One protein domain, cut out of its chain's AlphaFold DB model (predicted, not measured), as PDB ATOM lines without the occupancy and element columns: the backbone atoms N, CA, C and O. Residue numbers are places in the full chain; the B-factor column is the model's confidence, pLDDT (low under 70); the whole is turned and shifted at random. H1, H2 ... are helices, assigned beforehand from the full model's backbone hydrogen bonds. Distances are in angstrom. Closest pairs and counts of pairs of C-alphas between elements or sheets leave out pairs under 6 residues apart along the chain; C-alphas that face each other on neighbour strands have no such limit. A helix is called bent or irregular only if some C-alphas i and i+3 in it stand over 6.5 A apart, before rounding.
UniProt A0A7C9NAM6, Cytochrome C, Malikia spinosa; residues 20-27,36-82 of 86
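This is residues 20 to 27 and 36 to 82 of the 86 residues of the protein "Cytochrome C" of Malikia spinosa (UniProt A0A7C9NAM6). Two crossing helices, H3 and H5, make the core of a small all-helix body, with H1 packed crosswise on the side of H5 away from H3 and H4 set crosswise on residues 48 to 53 of H3. H5 is in the middle, between H1 and H3, and the short H2 is joined to the first residue of H3 by a single residue. The printed part has 55 residues with five named helices, in the order H1, H2, H3, H4, H5, and no named strand. The whole is compact, with a radius of gyration of the C-alphas of 10.3 A, and its C-alphas span 28 by 20 by 17 A.

The printed part begins with H1, residues 20 to 27, 10.5 A from first to last C-alpha, with C-alpha 20 at (74.346, 205.586, 155.395). After the cut comes H2, residues 36 to 39; it is neither bent nor irregular, but only just: C-alphas 36 and 39 are 6.4 A apart. H3, residues 41 to 53, is the longest helix by residues, 18.3 A from C-alpha 41 at (91.516, 208.127, 158.722) to C-alpha 53. H4 holds residues 61 to 66. H5, residues 70 to 80, is 15.5 A long and ends with C-alpha 80 at (85.077, 207.698, 161.968).

H5 is the hub and touches three helices. With H1 it is about perpendicular, at 76 degrees; their closest C-alphas, those of Ala 22 and Ile 76, are 5.5 A apart. H5 and H3 touch at a steep tilt of 40 degrees, opposite ways, and their closest C-alphas are those of His 41 and Ala 77, at 5.2 A. H2 and H5 only just touch, with 3 pairs of C-alphas within 8 A, the closest being those of Trp 37 and Phe 80, 6.0 A. H3 touches H4 with residues 48 to 53 alone, about perpendicular at 86 degrees; the C-alphas of Phe 51 and Gln 62 come closest, at 4.6 A. The helix packing is mostly crossed: of the three touching pairs with a tilt, 0 are at a shallow one. H4 and H5 are close but not clearly touching, with the C-alphas of Ser 65 and Leu 73 closest at 7.5 A. H1 is apart from H3. In H1, H3, H4 and H5 every O i to N i+4 pair is within hydrogen-bond range; H2 is too short for such a pair.

The two C-alphas farthest apart, those of Leu 20 and Pro 57, are 30.2 A from each other. Residues 28 to 35 are not printed, and C-alphas 27 and 36 across this cut are 13.8 A apart. The links H2 to H3 and H4 to H5 are tight, and H3 to H4 is short, with 7 residues. The mean pLDDT of the printed part is 91.4, and no printed residue is under 70.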
ATOM      1  N   LEU A  20      75.204 206.238 154.399       86.31
ATOM      2  CA  LEU A  20      74.346 205.586 155.395       86.31
ATOM      3  C   LEU A  20      74.758 204.125 155.609       86.31
ATOM      4  O   LEU A  20      74.737 203.635 156.740       86.31
ATOM      5  N   GLN A  21      75.179 203.436 154.550       88.06
ATOM      6  CA  GLN A  21      75.704 202.078 154.652       88.06
ATOM      7  C   GLN A  21      76.992 202.035 155.494       88.06
ATOM      8  O   GLN A  21      77.104 201.202 156.397       88.06
ATOM      9  N   ALA A  22      77.925 202.963 155.261       89.44
ATOM     10  CA  ALA A  22      79.150 203.082 156.052       89.44
ATOM     11  C   ALA A  22      78.852 203.372 157.533       89.44
ATOM     12  O   ALA A  22      79.436 202.741 158.417       89.44
ATOM     13  N   ARG A  23      77.875 204.249 157.809       89.44
ATOM     14  CA  ARG A  23      77.375 204.513 159.169       89.44
ATOM     15  C   ARG A  23      76.841 203.260 159.854       89.44
ATOM     16  O   ARG A  23      77.144 203.032 161.024       89.44
ATOM     17  N   ASN A  24      76.064 202.447 159.143       90.25
ATOM     18  CA  ASN A  24      75.494 201.218 159.695       90.25
ATOM     19  C   ASN A  24      76.581 200.197 160.058       90.25
ATOM     20  O   ASN A  24      76.505 199.578 161.118       90.25
ATOM     21  N   TRP A  25      77.612 200.043 159.222       91.50
ATOM     22  CA  TRP A  25      78.759 199.191 159.550       91.50
ATOM     23  C   TRP A  25      79.550 199.733 160.741       91.50
ATOM     24  O   TRP A  25      79.845 198.987 161.676       91.50
ATOM     25  N   ALA A  26      79.839 201.036 160.745       90.62
ATOM     26  CA  ALA A  26      80.597 201.683 161.810       90.62
ATOM     27  C   ALA A  26      79.894 201.606 163.176       90.62
ATOM     28  O   ALA A  26      80.559 201.420 164.197       90.62
ATOM     29  N   ALA A  27      78.558 201.657 163.209       88.88
ATOM     30  CA  ALA A  27      77.780 201.477 164.435       88.88
ATOM     31  C   ALA A  27      78.038 200.117 165.115       88.88
ATOM     32  O   ALA A  27      77.986 200.016 166.341       88.88
ATOM     33  N   ASP A  36      89.663 203.989 169.820       74.62
ATOM     34  CA  ASP A  36      90.696 203.538 168.847       74.62
ATOM     35  C   ASP A  36      90.559 204.212 167.465       74.62
ATOM     36  O   ASP A  36      91.526 204.364 166.715       74.62
ATOM     37  N   TRP A  37      89.349 204.669 167.148       76.62
ATOM     38  CA  TRP A  37      88.996 205.374 165.914       76.62
ATOM     39  C   TRP A  37      89.470 206.831 165.872       76.62
ATOM     40  O   TRP A  37      89.459 207.437 164.806       76.62
ATOM     41  N   LEU A  38      89.913 207.401 167.001       78.19
ATOM     42  CA  LEU A  38      90.385 208.792 167.084       78.19
ATOM     43  C   LEU A  38      91.783 208.989 166.480       78.19
ATOM     44  O   LEU A  38      92.293 210.105 166.443       78.19
ATOM     45  N   SER A  39      92.392 207.912 165.987       81.56
ATOM     46  CA  SER A  39      93.703 207.917 165.335       81.56
ATOM     47  C   SER A  39      93.711 208.659 163.987       81.56
ATOM     48  O   SER A  39      94.776 208.879 163.414       81.56
ATOM     49  N   GLY A  40      92.537 209.041 163.473       85.44
ATOM     50  CA  GLY A  40      92.361 209.617 162.142       85.44
ATOM     51  C   GLY A  40      92.289 208.555 161.041       85.44
ATOM     52  O   GLY A  40      92.577 207.377 161.266       85.44
ATOM     53  N   HIS A  41      91.898 208.994 159.842       91.25
ATOM     54  CA  HIS A  41      91.516 208.127 158.722       91.25
ATOM     55  C   HIS A  41      92.591 207.106 158.359       91.25
ATOM     56  O   HIS A  41      92.359 205.899 158.446       91.25
ATOM     57  N   ASP A  42      93.778 207.578 157.985       92.25
ATOM     58  CA  ASP A  42      94.840 206.719 157.466       92.25
ATOM     59  C   ASP A  42      95.363 205.734 158.510       92.25
ATOM     60  O   ASP A  42      95.577 204.560 158.205       92.25
ATOM     61  N   ALA A  43      95.514 206.176 159.761       92.31
ATOM     62  CA  ALA A  43      95.982 205.314 160.841       92.31
ATOM     63  C   ALA A  43      94.961 204.215 161.175       92.31
ATOM     64  O   ALA A  43      95.336 203.055 161.390       92.31
ATOM     65  N   LEU A  44      93.671 204.561 161.184       92.94
ATOM     66  CA  LEU A  44      92.591 203.603 161.387       92.94
ATOM     67  C   LEU A  44      92.507 202.617 160.218       92.94
ATOM     68  O   LEU A  44      92.476 201.409 160.444       92.94
ATOM     69  N   PHE A  45      92.533 203.104 158.976       95.12
ATOM     70  CA  PHE A  45      92.476 202.248 157.794       95.12
ATOM     71  C   PHE A  45      93.658 201.270 157.751       95.12
ATOM     72  O   PHE A  45      93.450 200.062 157.632       95.12
ATOM     73  N   ALA A  46      94.886 201.755 157.957       95.75
ATOM     74  CA  ALA A  46      96.075 200.908 158.025       95.75
ATOM     75  C   ALA A  46      95.964 199.851 159.134       95.75
ATOM     76  O   ALA A  46      96.266 198.681 158.907       95.75
ATOM     77  N   THR A  47      95.462 200.236 160.310       94.81
ATOM     78  CA  THR A  47      95.219 199.309 161.423       94.81
ATOM     79  C   THR A  47      94.227 198.204 161.052       94.81
ATOM     80  O   THR A  47      94.467 197.033 161.353       94.81
ATOM     81  N   LEU A  48      93.123 198.549 160.387       94.88
ATOM     82  CA  LEU A  48      92.118 197.580 159.947       94.88
ATOM     83  C   LEU A  48      92.692 196.593 158.920       94.88
ATOM     84  O   LEU A  48      92.384 195.400 158.981       94.88
ATOM     85  N   LEU A  49      93.571 197.055 158.025       97.38
ATOM     86  CA  LEU A  49      94.297 196.187 157.092       97.38
ATOM     87  C   LEU A  49      95.308 195.280 157.803       97.38
ATOM     88  O   LEU A  49      95.467 194.110 157.438       97.38
ATOM     89  N   ASP A  50      95.964 195.781 158.845       97.06
ATOM     90  CA  ASP A  50      96.897 195.005 159.662       97.06
ATOM     91  C   ASP A  50      96.176 193.859 160.391       97.06
ATOM     92  O   ASP A  50      96.654 192.723 160.408       97.06
ATOM     93  N   PHE A  51      94.965 194.117 160.901       96.38
ATOM     94  CA  PHE A  51      94.093 193.074 161.446       96.38
ATOM     95  C   PHE A  51      93.618 192.094 160.372       96.38
ATOM     96  O   PHE A  51      93.688 190.881 160.579       96.38
ATOM     97  N   LYS A  52      93.171 192.587 159.210       96.31
ATOM     98  CA  LYS A  52      92.692 191.743 158.105       96.31
ATOM     99  C   LYS A  52      93.771 190.765 157.628       96.31
ATOM    100  O   LYS A  52      93.510 189.564 157.513       96.31
ATOM    101  N   SER A  53      94.983 191.273 157.406       96.75
ATOM    102  CA  SER A  53      96.150 190.493 156.970       96.75
ATOM    103  C   SER A  53      96.738 189.598 158.065       96.75
ATOM    104  O   SER A  53      97.485 188.672 157.763       96.75
ATOM    105  N   GLY A  54      96.391 189.842 159.331       94.88
ATOM    106  CA  GLY A  54      96.944 189.128 160.479       94.88
ATOM    107  C   GLY A  54      98.336 189.601 160.904       94.88
ATOM    108  O   GLY A  54      98.950 188.955 161.751       94.88
ATOM    109  N   ARG A  55      98.831 190.722 160.359       96.50
ATOM    110  CA  ARG A  55     100.085 191.348 160.801       96.50
ATOM    111  C   ARG A  55      99.957 191.914 162.222       96.50
ATOM    112  O   ARG A  55     100.917 191.815 162.988       96.50
ATOM    113  N   ARG A  56      98.757 192.372 162.613       94.38
ATOM    114  CA  ARG A  56      98.453 192.749 164.001       94.38
ATOM    115  C   ARG A  56      97.850 191.564 164.748       94.38
ATOM    116  O   ARG A  56      96.817 191.037 164.315       94.38
ATOM    117  N   PRO A  57      98.399 191.166 165.908       92.69
ATOM    118  CA  PRO A  57      97.736 190.185 166.754       92.69
ATOM    119  C   PRO A  57      96.415 190.758 167.281       92.69
ATOM    120  O   PRO A  57      96.366 191.876 167.796       92.69
ATOM    121  N   ALA A  58      95.338 189.985 167.152       91.69
ATOM    122  CA  ALA A  58      94.055 190.286 167.772       91.69
ATOM    123  C   ALA A  58      93.265 189.004 168.012       91.69
ATOM    124  O   ALA A  58      93.428 188.026 167.288       91.69
ATOM    125  N   THR A  59      92.378 189.032 169.001       87.81
ATOM    126  CA  THR A  59      91.477 187.915 169.302       87.81
ATOM    127  C   THR A  59      90.271 187.917 168.365       87.81
ATOM    128  O   THR A  59      90.045 186.950 167.645       87.81
ATOM    129  N   VAL A  60      89.523 189.024 168.326       92.75
ATOM    130  CA  VAL A  60      88.277 189.151 167.548       92.75
ATOM    131  C   VAL A  60      88.436 190.013 166.294       92.75
ATOM    132  O   VAL A  60      87.850 189.710 165.257       92.75
ATOM    133  N   MET A  61      89.276 191.051 166.346       94.38
ATOM    134  CA  MET A  61      89.366 192.035 165.262       94.38
ATOM    135  C   MET A  61      89.867 191.448 163.942       94.38
ATOM    136  O   MET A  61      89.409 191.890 162.896       94.38
ATOM    137  N   GLN A  62      90.722 190.416 163.953       94.94
ATOM    138  CA  GLN A  62      91.120 189.753 162.702       94.94
ATOM    139  C   GLN A  62      89.916 189.139 161.979       94.94
ATOM    140  O   GLN A  62      89.779 189.285 160.765       94.94
ATOM    141  N   GLN A  63      89.026 188.480 162.726       94.38
ATOM    142  CA  GLN A  63      87.819 187.874 162.171       94.38
ATOM    143  C   GLN A  63      86.867 188.951 161.639       94.38
ATOM    144  O   GLN A  63      86.362 188.830 160.525       94.38
ATOM    145  N   LEU A  64      86.667 190.029 162.404       94.00
ATOM    146  CA  LEU A  64      85.800 191.139 162.002       94.00
ATOM    147  C   LEU A  64      86.329 191.849 160.749       94.00
ATOM    148  O   LEU A  64      85.583 192.032 159.791       94.00
ATOM    149  N   SER A  65      87.618 192.195 160.707       94.44
ATOM    150  CA  SER A  65      88.224 192.911 159.578       94.44
ATOM    151  C   SER A  65      88.246 192.090 158.285       94.44
ATOM    152  O   SER A  65      88.136 192.662 157.204       94.44
ATOM    153  N   ARG A  66      88.346 190.755 158.360       94.88
ATOM    154  CA  ARG A  66      88.259 189.870 157.180       94.88
ATOM    155  C   ARG A  66      86.856 189.781 156.583       94.88
ATOM    156  O   ARG A  66      86.741 189.467 155.403       94.88
ATOM    157  N   GLY A  67      85.819 190.076 157.366       93.50
ATOM    158  CA  GLY A  67      84.437 190.144 156.887       93.50
ATOM    159  C   GLY A  67      84.148 191.345 155.980       93.50
ATOM    160  O   GLY A  67      83.094 191.377 155.352       93.50
ATOM    161  N   TYR A  68      85.073 192.305 155.889       94.12
ATOM    162  CA  TYR A  68      84.932 193.510 155.079       94.12
ATOM    163  C   TYR A  68      85.919 193.541 153.902       94.12
ATOM    164  O   TYR A  68      87.102 193.192 154.013       94.12
ATOM    165  N   ALA A  69      85.445 194.024 152.756       94.38
ATOM    166  CA  ALA A  69      86.305 194.399 151.636       94.38
ATOM    167  C   ALA A  69      87.128 195.656 151.972       94.38
ATOM    168  O   ALA A  69      86.763 196.435 152.851       94.38
ATOM    169  N   ASP A  70      88.236 195.873 151.268       94.31
ATOM    170  CA  ASP A  70      89.129 197.014 151.502       94.31
ATOM    171  C   ASP A  70      88.406 198.356 151.301       94.31
ATOM    172  O   ASP A  70      88.526 199.243 152.145       94.31
ATOM    173  N   GLU A  71      87.561 198.481 150.271       92.50
ATOM    174  CA  GLU A  71      86.676 199.645 150.103       92.50
ATOM    175  C   GLU A  71      85.717 199.857 151.283       92.50
ATOM    176  O   GLU A  71      85.454 200.999 151.655       92.50
ATOM    177  N   GLN A  72      85.207 198.787 151.898       93.69
ATOM    178  CA  GLN A  72      84.306 198.898 153.049       93.69
ATOM    179  C   GLN A  72      85.070 199.343 154.300       93.69
ATOM    180  O   GLN A  72      84.605 200.223 155.018       93.69
ATOM    181  N   LEU A  73      86.267 198.794 154.535       94.12
ATOM    182  CA  LEU A  73      87.148 199.230 155.624       94.12
ATOM    183  C   LEU A  73      87.558 200.698 155.464       94.12
ATOM    184  O   LEU A  73      87.602 201.429 156.453       94.12
ATOM    185  N   ARG A  74      87.806 201.143 154.227       93.81
ATOM    186  CA  ARG A  74      88.068 202.551 153.915       93.81
ATOM    187  C   ARG A  74      86.856 203.423 154.240       93.81
ATOM    188  O   ARG A  74      87.011 204.410 154.943       93.81
ATOM    189  N   ALA A  75      85.657 203.030 153.812       92.62
ATOM    190  CA  ALA A  75      84.425 203.769 154.103       92.62
ATOM    191  C   ALA A  75      84.112 203.846 155.611       92.62
ATOM    192  O   ALA A  75      83.643 204.869 156.106       92.62
ATOM    193  N   ILE A  76      84.414 202.788 156.368       91.69
ATOM    194  CA  ILE A  76      84.307 202.795 157.835       91.69
ATOM    195  C   ILE A  76      85.306 203.788 158.445       91.69
ATOM    196  O   ILE A  76      84.941 204.567 159.326       91.69
ATOM    197  N   ALA A  77      86.559 203.787 157.981       92.62
ATOM    198  CA  ALA A  77      87.572 204.717 158.474       92.62
ATOM    199  C   ALA A  77      87.224 206.178 158.150       92.62
ATOM    200  O   ALA A  77      87.415 207.070 158.981       92.62
ATOM    201  N   ASP A  78      86.688 206.413 156.955       91.50
ATOM    202  CA  ASP A  78      86.209 207.706 156.475       91.50
ATOM    203  C   ASP A  78      85.088 208.246 157.372       91.50
ATOM    204  O   ASP A  78      85.153 209.380 157.857       91.50
ATOM    205  N   HIS A  79      84.139 207.373 157.729       90.88
ATOM    206  CA  HIS A  79      83.083 207.693 158.678       90.88
ATOM    207  C   HIS A  79      83.616 208.147 160.042       90.88
ATOM    208  O   HIS A  79      83.247 209.219 160.523       90.88
ATOM    209  N   PHE A  80      84.516 207.371 160.651       89.31
ATOM    210  CA  PHE A  80      85.077 207.698 161.968       89.31
ATOM    211  C   PHE A  80      85.940 208.961 161.979       89.31
ATOM    212  O   PHE A  80      86.093 209.592 163.022       89.31
ATOM    213  N   SER A  81      86.466 209.352 160.823       87.00
ATOM    214  CA  SER A  81      87.298 210.548 160.676       87.00
ATOM    215  C   SER A  81      86.490 211.817 160.421       87.00
ATOM    216  O   SER A  81      87.070 212.889 160.281       87.00
ATOM    217  N   GLY A  82      85.161 211.702 160.322       81.50
ATOM    218  CA  GLY A  82      84.292 212.801 159.910       81.50
ATOM    219  C   GLY A  82      84.426 213.161 158.428       81.50
ATOM    220  O   GLY A  82      83.903 214.190 158.018       81.50
TER     221      GLY A  82